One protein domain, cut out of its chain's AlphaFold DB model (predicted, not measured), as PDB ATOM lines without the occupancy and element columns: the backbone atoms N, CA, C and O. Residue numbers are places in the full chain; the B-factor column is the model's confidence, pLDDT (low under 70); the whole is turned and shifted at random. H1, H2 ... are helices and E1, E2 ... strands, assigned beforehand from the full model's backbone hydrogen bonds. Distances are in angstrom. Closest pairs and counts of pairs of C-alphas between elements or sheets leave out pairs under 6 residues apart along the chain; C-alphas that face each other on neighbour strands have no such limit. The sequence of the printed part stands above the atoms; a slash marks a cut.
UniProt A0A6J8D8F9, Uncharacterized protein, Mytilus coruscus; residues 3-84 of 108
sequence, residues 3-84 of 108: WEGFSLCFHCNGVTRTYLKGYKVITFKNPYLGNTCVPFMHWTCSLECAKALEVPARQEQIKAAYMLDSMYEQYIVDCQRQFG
ATOM      1  N   TRP A   3     128.380 143.928 139.517       61.16
ATOM      2  CA  TRP A   3     129.549 143.063 139.689       61.16
ATOM      3  C   TRP A   3     130.529 143.813 140.595       61.16
ATOM      4  O   TRP A   3     130.453 145.040 140.659       61.16
ATOM      5  N   GLU A   4     131.394 143.128 141.343       79.50
ATOM      6  CA  GLU A   4     132.271 143.777 142.333       79.50
ATOM      7  C   GLU A   4     132.970 145.023 141.755       79.50
ATOM      8  O   GLU A   4     133.772 144.942 140.829       79.50
ATOM      9  N   GLY A   5     132.605 146.207 142.263       83.69
ATOM     10  CA  GLY A   5     133.181 147.489 141.844       83.69
ATOM     11  C   GLY A   5     132.633 148.116 140.552       83.69
ATOM     12  O   GLY A   5     133.045 149.233 140.227       83.69
ATOM     13  N   PHE A   6     131.701 147.476 139.833       88.38
ATOM     14  CA  PHE A   6     131.170 147.978 138.556       88.38
ATOM     15  C   PHE A   6     129.633 147.947 138.435       88.38
ATOM     16  O   PHE A   6     128.948 147.006 138.839       88.38
ATOM     17  N   SER A   7     129.099 148.993 137.807       90.06
ATOM     18  CA  SER A   7     127.702 149.182 137.421       90.06
ATOM     19  C   SER A   7     127.574 149.134 135.897       90.06
ATOM     20  O   SER A   7     128.288 149.838 135.184       90.06
ATOM     21  N   LEU A   8     126.638 148.325 135.398       92.88
ATOM     22  CA  LEU A   8     126.311 148.235 133.974       92.88
ATOM     23  C   LEU A   8     125.139 149.162 133.637       92.88
ATOM     24  O   LEU A   8     124.073 149.055 134.249       92.88
ATOM     25  N   CYS A   9     125.320 150.045 132.654       94.75
ATOM     26  CA  CYS A   9     124.247 150.879 132.123       94.75
ATOM     27  C   CYS A   9     123.261 150.020 131.332       94.75
ATOM     28  O   CYS A   9     123.649 149.358 130.376       94.75
ATOM     29  N   PHE A  10     121.982 150.080 131.690       95.00
ATOM     30  CA  PHE A  10     120.947 149.274 131.042       95.00
ATOM     31  C   PHE A  10     120.610 149.733 129.611       95.00
ATOM     32  O   PHE A  10     120.023 148.978 128.848       95.00
ATOM     33  N   HIS A  11     120.972 150.967 129.238       96.06
ATOM     34  CA  HIS A  11     120.699 151.500 127.900       96.06
ATOM     35  C   HIS A  11     121.843 151.235 126.913       96.06
ATOM     36  O   HIS A  11     121.646 150.583 125.895       96.06
ATOM     37  N   CYS A  12     123.050 151.726 127.209       95.81
ATOM     38  CA  CYS A  12     124.191 151.632 126.294       95.81
ATOM     39  C   CYS A  12     125.102 150.423 126.556       95.81
ATOM     40  O   CYS A  12     126.116 150.278 125.879       95.81
ATOM     41  N   ASN A  13     124.796 149.592 127.562       94.12
ATOM     42  CA  ASN A  13     125.643 148.485 128.031       94.12
ATOM     43  C   ASN A  13     127.060 148.909 128.465       94.12
ATOM     44  O   ASN A  13     127.953 148.076 128.610       94.12
ATOM     45  N   GLY A  14     127.276 150.205 128.706       92.56
ATOM     46  CA  GLY A  14     128.538 150.732 129.208       92.56
ATOM     47  C   GLY A  14     128.795 150.306 130.651       92.56
ATOM     48  O   GLY A  14     127.899 150.359 131.499       92.56
ATOM     49  N   VAL A  15     130.034 149.919 130.942       91.12
ATOM     50  CA  VAL A  15     130.480 149.547 132.287       91.12
ATOM     51  C   VAL A  15     131.109 150.759 132.959       91.12
ATOM     52  O   VAL A  15     131.980 151.420 132.399       91.12
ATOM     53  N   THR A  16     130.665 151.058 134.172       89.50
ATOM     54  CA  THR A  16     131.135 152.207 134.954       89.50
ATOM     55  C   THR A  16     131.516 151.742 136.352       89.50
ATOM     56  O   THR A  16     130.924 150.800 136.862       89.50
ATOM     57  N   ARG A  17     132.495 152.370 137.005       88.88
ATOM     58  CA  ARG A  17     132.847 152.011 138.390       88.88
ATOM     59  C   ARG A  17     131.732 152.418 139.361       88.88
ATOM     60  O   ARG A  17     131.163 153.496 139.209       88.88
ATOM     61  N   THR A  18     131.439 151.599 140.370       85.88
ATOM     62  CA  THR A  18     130.309 151.804 141.307       85.88
ATOM     63  C   THR A  18     130.388 153.089 142.130       85.88
ATOM     64  O   THR A  18     129.349 153.588 142.550       85.88
ATOM     65  N   TYR A  19     131.583 153.648 142.357       85.62
ATOM     66  CA  TYR A  19     131.741 154.923 143.070       85.62
ATOM     67  C   TYR A  19     131.354 156.149 142.227       85.62
ATOM     68  O   TYR A  19     131.227 157.251 142.763       85.62
ATOM     69  N   LEU A  20     131.207 155.990 140.909       87.38
ATOM     70  CA  LEU A  20     130.778 157.070 140.029       87.38
ATOM     71  C   LEU A  20     129.259 157.250 140.122       87.38
ATOM     72  O   LEU A  20     128.496 156.293 140.258       87.38
ATOM     73  N   LYS A  21     128.817 158.509 140.045       89.81
ATOM     74  CA  LYS A  21     127.391 158.847 140.065       89.81
ATOM     75  C   LYS A  21     126.699 158.304 138.811       89.81
ATOM     76  O   LYS A  21     127.286 158.254 137.736       89.81
ATOM     77  N   GLY A  22     125.432 157.945 138.964       92.06
ATOM     78  CA  GLY A  22     124.550 157.526 137.880       92.06
ATOM     79  C   GLY A  22     123.093 157.744 138.262       92.06
ATOM     80  O   GLY A  22     122.800 158.284 139.332       92.06
ATOM     81  N   TYR A  23     122.180 157.306 137.404       95.25
ATOM     82  CA  TYR A  23     120.746 157.517 137.576       95.25
ATOM     83  C   TYR A  23     120.040 156.180 137.771       95.25
ATOM     84  O   TYR A  23     120.240 155.237 136.998       95.25
ATOM     85  N   LYS A  24     119.194 156.109 138.801       94.44
ATOM     86  CA  LYS A  24     118.237 155.016 138.977       94.44
ATOM     87  C   LYS A  24     116.954 155.387 138.247       94.44
ATOM     88  O   LYS A  24     116.367 156.425 138.537       94.44
ATOM     89  N   VAL A  25     116.536 154.541 137.318       94.81
ATOM     90  CA  VAL A  25     115.300 154.708 136.551       94.81
ATOM     91  C   VAL A  25     114.342 153.604 136.952       94.81
ATOM     92  O   VAL A  25     114.742 152.446 137.035       94.81
ATOM     93  N   ILE A  26     113.087 153.959 137.206       92.44
ATOM     94  CA  ILE A  26     112.025 153.001 137.504       92.44
ATOM     95  C   ILE A  26     111.046 153.030 136.336       92.44
ATOM     96  O   ILE A  26     110.516 154.085 136.000       92.44
ATOM     97  N   THR A  27     110.821 151.878 135.713       91.50
ATOM     98  CA  THR A  27     109.832 151.698 134.643       91.50
ATOM     99  C   THR A  27     108.802 150.677 135.085       91.50
ATOM    100  O   THR A  27     109.168 149.677 135.697       91.50
ATOM    101  N   PHE A  28     107.545 150.857 134.715       85.88
ATOM    102  CA  PHE A  28     106.499 149.873 134.962       85.88
ATOM    103  C   PHE A  28     106.207 149.129 133.666       85.88
ATOM    104  O   PHE A  28     106.039 149.770 132.625       85.88
ATOM    105  N   LYS A  29     106.161 147.795 133.718       75.81
ATOM    106  CA  LYS A  29     105.563 147.030 132.619       75.81
ATOM    107  C   LYS A  29     104.063 146.951 132.832       75.81
ATOM    108  O   LYS A  29     103.606 146.800 133.968       75.81
ATOM    109  N   ASN A  30     103.331 147.013 131.726       67.31
ATOM    110  CA  ASN A  30     101.895 146.800 131.736       67.31
ATOM    111  C   ASN A  30     101.599 145.385 132.264       67.31
ATOM    112  O   ASN A  30     102.285 144.436 131.864       67.31
ATOM    113  N   PRO A  31     100.639 145.235 133.188       65.25
ATOM    114  CA  PRO A  31     100.295 143.938 133.745       65.25
ATOM    115  C   PRO A  31      99.842 142.967 132.655       65.25
ATOM    116  O   PRO A  31      99.074 143.321 131.761       65.25
ATOM    117  N   TYR A  32     100.265 141.710 132.780       56.69
ATOM    118  CA  TYR A  32      99.638 140.606 132.067       56.69
ATOM    119  C   TYR A  32      98.469 140.113 132.918       56.69
ATOM    120  O   TYR A  32      98.689 139.535 133.979       56.69
ATOM    121  N   LEU A  33      97.239 140.348 132.455       50.97
ATOM    122  CA  LEU A  33      96.021 139.711 132.982       50.97
ATOM    123  C   LEU A  33      95.794 139.879 134.499       50.97
ATOM    124  O   LEU A  33      95.338 138.962 135.176       50.97
ATOM    125  N   GLY A  34      96.095 141.054 135.047       55.19
ATOM    126  CA  GLY A  34      95.824 141.343 136.452       55.19
ATOM    127  C   GLY A  34      96.419 142.674 136.862       55.19
ATOM    128  O   GLY A  34      97.628 142.760 137.013       55.19
ATOM    129  N   ASN A  35      95.539 143.668 136.982       62.50
ATOM    130  CA  ASN A  35      95.567 145.086 137.398       62.50
ATOM    131  C   ASN A  35      96.769 145.707 138.155       62.50
ATOM    132  O   ASN A  35      96.710 146.886 138.494       62.50
ATOM    133  N   THR A  36      97.858 144.995 138.422       69.38
ATOM    134  CA  THR A  36      99.015 145.487 139.171       69.38
ATOM    135  C   THR A  36     100.226 145.654 138.259       69.38
ATOM    136  O   THR A  36     100.849 144.686 137.824       69.38
ATOM    137  N   CYS A  37     100.610 146.904 138.012       74.12
ATOM    138  CA  CYS A  37     101.860 147.236 137.335       74.12
ATOM    139  C   CYS A  37     103.072 146.787 138.169       74.12
ATOM    140  O   CYS A  37     103.206 147.160 139.336       74.12
ATOM    141  N   VAL A  38     103.992 146.031 137.563       81.88
ATOM    142  CA  VAL A  38     105.223 145.579 138.232       81.88
ATOM    143  C   VAL A  38     106.360 146.571 137.948       81.88
ATOM    144  O   VAL A  38     106.662 146.816 136.772       81.88
ATOM    145  N   PRO A  39     107.002 147.157 138.981       88.44
ATOM    146  CA  PRO A  39     108.118 148.073 138.793       88.44
ATOM    147  C   PRO A  39     109.417 147.323 138.470       88.44
ATOM    148  O   PRO A  39     109.770 146.336 139.112       88.44
ATOM    149  N   PHE A  40     110.177 147.857 137.521       90.31
ATOM    150  CA  PHE A  40     111.524 147.422 137.163       90.31
ATOM    151  C   PHE A  40     112.493 148.571 137.408       90.31
ATOM    152  O   PHE A  40     112.260 149.691 136.954       90.31
ATOM    153  N   MET A  41     113.579 148.289 138.122       92.62
ATOM    154  CA  MET A  41     114.613 149.273 138.417       92.62
ATOM    155  C   MET A  41     115.840 149.041 137.539       92.62
ATOM    156  O   MET A  41     116.421 147.955 137.532       92.62
ATOM    157  N   HIS A  42     116.274 150.104 136.874       93.00
ATOM    158  CA  HIS A  42     117.441 150.136 136.003       93.00
ATOM    159  C   HIS A  42     118.464 151.130 136.537       93.00
ATOM    160  O   HIS A  42     118.114 152.143 137.145       93.00
ATOM    161  N   TRP A  43     119.739 150.863 136.278       94.44
ATOM    162  CA  TRP A  43     120.809 151.833 136.493       94.44
ATOM    163  C   TRP A  43     121.328 152.329 135.145       94.44
ATOM    164  O   TRP A  43     121.442 151.555 134.191       94.44
ATOM    165  N   THR A  44     121.650 153.617 135.062       96.44
ATOM    166  CA  THR A  44     122.181 154.251 133.850       96.44
ATOM    167  C   THR A  44     123.333 155.197 134.169       96.44
ATOM    168  O   THR A  44     123.365 155.826 135.229       96.44
ATOM    169  N   CYS A  45     124.289 155.295 133.243       94.94
ATOM    170  CA  CYS A  45     125.508 156.083 133.426       94.94
ATOM    171  C   CYS A  45     125.323 157.591 133.178       94.94
ATOM    172  O   CYS A  45     126.136 158.381 133.647       94.94
ATOM    173  N   SER A  46     124.268 158.009 132.470       95.88
ATOM    174  CA  SER A  46     124.001 159.414 132.140       95.88
ATOM    175  C   SER A  46     122.505 159.730 132.125       95.88
ATOM    176  O   SER A  46     121.668 158.830 132.019       95.88
ATOM    177  N   LEU A  47     122.166 161.022 132.194       96.00
ATOM    178  CA  LEU A  47     120.780 161.489 132.099       96.00
ATOM    179  C   LEU A  47     120.150 161.131 130.746       96.00
ATOM    180  O   LEU A  47     118.964 160.824 130.679       96.00
ATOM    181  N   GLU A  48     120.935 161.155 129.671       97.62
ATOM    182  CA  GLU A  48     120.475 160.770 128.333       97.62
ATOM    183  C   GLU A  48     120.088 159.291 128.291       97.62
ATOM    184  O   GLU A  48     118.986 158.962 127.859       97.62
ATOM    185  N   CYS A  49     120.933 158.413 128.847       96.94
ATOM    186  CA  CYS A  49     120.615 156.992 128.987       96.94
ATOM    187  C   CYS A  49     119.373 156.772 129.861       96.94
ATOM    188  O   CYS A  49     118.571 155.887 129.578       96.94
ATOM    189  N   ALA A  50     119.200 157.576 130.914       96.75
ATOM    190  CA  ALA A  50     118.028 157.495 131.775       96.75
ATOM    191  C   ALA A  50     116.737 157.842 131.019       96.75
ATOM    192  O   ALA A  50     115.763 157.087 131.066       96.75
ATOM    193  N   LYS A  51     116.745 158.956 130.276       97.19
ATOM    194  CA  LYS A  51     115.614 159.396 129.447       97.19
ATOM    195  C   LYS A  51     115.298 158.403 128.333       97.19
ATOM    196  O   LYS A  51     114.126 158.152 128.071       97.19
ATOM    197  N   ALA A  52     116.323 157.808 127.728       97.12
ATOM    198  CA  ALA A  52     116.160 156.800 126.686       97.12
ATOM    199  C   ALA A  52     115.468 155.513 127.178       97.12
ATOM    200  O   ALA A  52     114.989 154.738 126.355       97.12
ATOM    201  N   LEU A  53     115.381 155.293 128.497       94.75
ATOM    202  CA  LEU A  53     114.580 154.223 129.099       94.75
ATOM    203  C   LEU A  53     113.220 154.721 129.611       94.75
ATOM    204  O   LEU A  53     112.205 154.076 129.368       94.75
ATOM    205  N   GLU A  54     113.187 155.849 130.329       94.94
ATOM    206  CA  GLU A  54     111.965 156.331 130.996       94.94
ATOM    207  C   GLU A  54     110.903 156.815 130.007       94.94
ATOM    208  O   GLU A  54     109.740 156.437 130.131       94.94
ATOM    209  N   VAL A  55     111.301 157.594 128.997       95.00
ATOM    210  CA  VAL A  55     110.371 158.197 128.035       95.00
ATOM    211  C   VAL A  55     109.602 157.143 127.228       95.00
ATOM    212  O   VAL A  55     108.371 157.221 127.213       95.00
ATOM    213  N   PRO A  56     110.246 156.149 126.580       93.88
ATOM    214  CA  PRO A  56     109.499 155.131 125.844       93.88
ATOM    215  C   PRO A  56     108.627 154.272 126.767       93.88
ATOM    216  O   PRO A  56     107.487 153.982 126.415       93.88
ATOM    217  N   ALA A  57     109.104 153.931 127.971       91.81
ATOM    218  CA  ALA A  57     108.302 153.185 128.940       91.81
ATOM    219  C   ALA A  57     107.042 153.961 129.361       91.81
ATOM    220  O   ALA A  57     105.954 153.391 129.439       91.81
ATOM    221  N   ARG A  58     107.162 155.277 129.578       91.31
ATOM    222  CA  ARG A  58     106.024 156.158 129.862       91.31
ATOM    223  C   ARG A  58     105.052 156.225 128.681       91.31
ATOM    224  O   ARG A  58     103.843 156.170 128.884       91.31
ATOM    225  N   GLN A  59     105.555 156.338 127.453       93.81
ATOM    226  CA  GLN A  59     104.708 156.357 126.254       93.81
ATOM    227  C   GLN A  59     103.932 155.047 126.079       93.81
ATOM    228  O   GLN A  59     102.745 155.076 125.758       93.81
ATOM    229  N   GLU A  60     104.577 153.906 126.322       90.62
ATOM    230  CA  GLU A  60     103.939 152.590 126.265       90.62
ATOM    231  C   GLU A  60     102.851 152.434 127.337       90.62
ATOM    232  O   GLU A  60     101.771 151.926 127.039       90.62
ATOM    233  N   GLN A  61     103.098 152.922 128.557       87.62
ATOM    234  CA  GLN A  61     102.098 152.944 129.631       87.62
ATOM    235  C   GLN A  61     100.872 153.778 129.250       87.62
ATOM    236  O   GLN A  61      99.747 153.299 129.365       87.62
ATOM    237  N   ILE A  62     101.078 154.998 128.745       89.94
ATOM    238  CA  ILE A  62      99.984 155.881 128.311       89.94
ATOM    239  C   ILE A  62      99.180 155.221 127.185       89.94
ATOM    240  O   ILE A  62      97.952 155.191 127.227       89.94
ATOM    241  N   LYS A  63      99.863 154.660 126.182       91.38
ATOM    242  CA  LYS A  63      99.209 153.987 125.054       91.38
ATOM    243  C   LYS A  63      98.379 152.785 125.510       91.38
ATOM    244  O   LYS A  63      97.274 152.589 125.011       91.38
ATOM    245  N   ALA A  64      98.908 151.982 126.428       87.25
ATOM    246  CA  ALA A  64      98.197 150.825 126.952       87.25
ATOM    247  C   ALA A  64      96.981 151.224 127.791       87.25
ATOM    248  O   ALA A  64      95.944 150.586 127.651       87.25
ATOM    249  N   ALA A  65      97.079 152.294 128.587       86.44
ATOM    250  CA  ALA A  65      95.939 152.840 129.321       86.44
ATOM    251  C   ALA A  65      94.794 153.216 128.368       86.44
ATOM    252  O   ALA A  65      93.698 152.687 128.504       86.44
ATOM    253  N   TYR A  66      95.078 153.990 127.314       91.50
ATOM    254  CA  TYR A  66      94.063 154.336 126.309       91.50
ATOM    255  C   TYR A  66      93.448 153.116 125.613       91.50
ATOM    256  O   TYR A  66      92.253 153.099 125.316       91.50
ATOM    257  N   MET A  67      94.255 152.094 125.322       90.69
ATOM    258  CA  MET A  67      93.751 150.865 124.710       90.69
ATOM    259  C   MET A  67      92.820 150.105 125.662       90.69
ATOM    260  O   MET A  67      91.774 149.629 125.226       90.69
ATOM    261  N   LEU A  68      93.178 150.014 126.946       86.56
ATOM    262  CA  LEU A  68      92.347 149.381 127.971       86.56
ATOM    263  C   LEU A  68      91.028 150.129 128.169       86.56
ATOM    264  O   LEU A  68      89.983 149.480 128.195       86.56
ATOM    265  N   ASP A  69      91.063 151.461 128.223       90.19
ATOM    266  CA  ASP A  69      89.861 152.294 128.330       90.19
ATOM    267  C   ASP A  69      88.912 152.032 127.150       90.19
ATOM    268  O   ASP A  69      87.731 151.741 127.342       90.19
ATOM    269  N   SER A  70      89.442 152.011 125.921       93.19
ATOM    270  CA  SER A  70      88.647 151.722 124.721       93.19
ATOM    271  C   SER A  70      88.053 150.307 124.724       93.19
ATOM    272  O   SER A  70      86.897 150.114 124.344       93.19
ATOM    273  N   MET A  71      88.819 149.305 125.168       90.88
ATOM    274  CA  MET A  71      88.319 147.933 125.300       90.88
ATOM    275  C   MET A  71      87.211 147.832 126.352       90.88
ATOM    276  O   MET A  71      86.247 147.089 126.160       90.88
ATOM    277  N   TYR A  72      87.329 148.579 127.449       89.69
ATOM    278  CA  TYR A  72      86.324 148.613 128.503       89.69
ATOM    279  C   TYR A  72      85.021 149.271 128.027       89.69
ATOM    280  O   TYR A  72      83.939 148.729 128.257       89.69
ATOM    281  N   GLU A  73      85.107 150.375 127.284       92.75
ATOM    282  CA  GLU A  73      83.938 151.007 126.657       92.75
ATOM    283  C   GLU A  73      83.217 150.052 125.694       92.75
ATOM    284  O   GLU A  73      81.993 149.916 125.749       92.75
ATOM    285  N   GLN A  74      83.968 149.348 124.841       94.00
ATOM    286  CA  GLN A  74      83.401 148.347 123.929       94.00
ATOM    287  C   GLN A  74      82.704 147.221 124.694       94.00
ATOM    288  O   GLN A  74      81.576 146.856 124.360       94.00
ATOM    289  N   TYR A  75      83.336 146.720 125.756       91.19
ATOM    290  CA  TYR A  75      82.750 145.704 126.622       91.19
ATOM    291  C   TYR A  75      81.417 146.166 127.232       91.19
ATOM    292  O   TYR A  75      80.438 145.420 127.191       91.19
ATOM    293  N   ILE A  76      81.334 147.408 127.726       90.62
ATOM    294  CA  ILE A  76      80.083 147.978 128.250       90.62
ATOM    295  C   ILE A  76      78.997 147.996 127.172       90.62
ATOM    296  O   ILE A  76      77.869 147.572 127.432       90.62
ATOM    297  N   VAL A  77      79.324 148.466 125.965       92.38
ATOM    298  CA  VAL A  77      78.374 148.519 124.843       92.38
ATOM    299  C   VAL A  77      77.870 147.119 124.488       92.38
ATOM    300  O   VAL A  77      76.670 146.925 124.282       92.38
ATOM    301  N   ASP A  78      78.756 146.130 124.451       90.75
ATOM    302  CA  ASP A  78      78.388 144.752 124.137       90.75
ATOM    303  C   ASP A  78      77.522 144.127 125.234       90.75
ATOM    304  O   ASP A  78      76.513 143.488 124.922       90.75
ATOM    305  N   CYS A  79      77.826 144.380 126.510       88.50
ATOM    306  CA  CYS A  79      76.957 144.002 127.620       88.50
ATOM    307  C   CYS A  79      75.574 144.654 127.488       88.50
ATOM    308  O   CYS A  79      74.553 143.970 127.561       88.50
ATOM    309  N   GLN A  80      75.507 145.958 127.226       89.12
ATOM    310  CA  GLN A  80      74.235 146.660 127.046       89.12
ATOM    311  C   GLN A  80      73.430 146.109 125.861       89.12
ATOM    312  O   GLN A  80      72.215 145.981 125.966       89.12
ATOM    313  N   ARG A  81      74.068 145.713 124.755       85.75
ATOM    314  CA  ARG A  81      73.376 145.069 123.621       85.75
ATOM    315  C   ARG A  81      72.845 143.680 123.976       85.75
ATOM    316  O   ARG A  81      71.696 143.362 123.655       85.75
ATOM    317  N   GLN A  82      73.667 142.865 124.638       82.00
ATOM    318  CA  GLN A  82      73.330 141.484 125.001       82.00
ATOM    319  C   GLN A  82      72.241 141.412 126.082       82.00
ATOM    320  O   GLN A  82      71.368 140.543 126.019       82.00
ATOM    321  N   PHE A  83      72.266 142.334 127.049       76.56
ATOM    322  CA  PHE A  83      71.369 142.322 128.207       76.56
ATOM    323  C   PHE A  83      70.244 143.367 128.130       76.56
ATOM    324  O   PHE A  83      69.165 143.123 128.658       76.56
ATOM    325  N   GLY A  84      70.420 144.475 127.405       62.47
ATOM    326  CA  GLY A  84      69.399 145.521 127.243       62.47
ATOM    327  C   GLY A  84      68.196 145.102 126.388       62.47
ATOM    328  O   GLY A  84      67.107 145.642 126.556       62.47
TER     329      GLY A  84
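What this domain is: This is residues 3 to 84 of the 108 residues of an uncharacterized protein of Mytilus coruscus (UniProt A0A6J8D8F9). One long helix, H1, makes the long axis of a rod; the two-stranded hairpin E3 and E4 packs on its first part, mainly through E3, and the rest of the helix, residues 66 to 84, sticks out as a free arm. A second, small hairpin, E1 and E2, sits at the end of the body away from that arm. The printed part has 82 residues, with four named strands and then one named helix, in the order E1 E2 E3 E4 H1; each strand pair is an antiparallel sheet of two, and the class is mixed, helices and strands. The whole is extended, with a radius of gyration of the C-alphas of 19.1 A and spans of 65 by 22 by 15 A.

How they stand to each other: E1, residues 6 to 8, and E2, residues 15 to 17, form an antiparallel hairpin at 146 degrees; N 7 and O 16 are within hydrogen-bond range at 2.7 A. E3, residues 23 to 29, and E4, residues 38 to 44, form the other antiparallel hairpin, at 151 degrees, with N 25 and O 42 at 2.9 A and N 40 and O 27 at 2.8 A. The closest C-alphas of E1 and E4 are those of Leu 8 and Trp 43, 7.0 A apart. E3 and H1, residues 47 to 84, have 15 pairs of C-alphas within 8 A, the closest being those of Thr 27 and Ala 57, 6.1 A apart. E1 and E2 are apart from H1. In H1, 33 of 34 O i to N i+4 pairs are within hydrogen-bond range.

Where its parts are: E1 begins at C-alpha 6, (131.170, 147.978, 138.556). E3 is 19.1 A long and E4 19.5 A. H1 runs 54.0 A from C-alpha 47, (120.780, 161.489, 132.099), to C-alpha 84, (69.399, 145.521, 127.243).

The domain as a whole: The C-alphas of Gly 5 and Gly 84, the two farthest apart, are 65.5 A apart. The printed part has no cut and no long link. The pLDDT is under 70 at residue 3, residues 30 to 36 and residue 84.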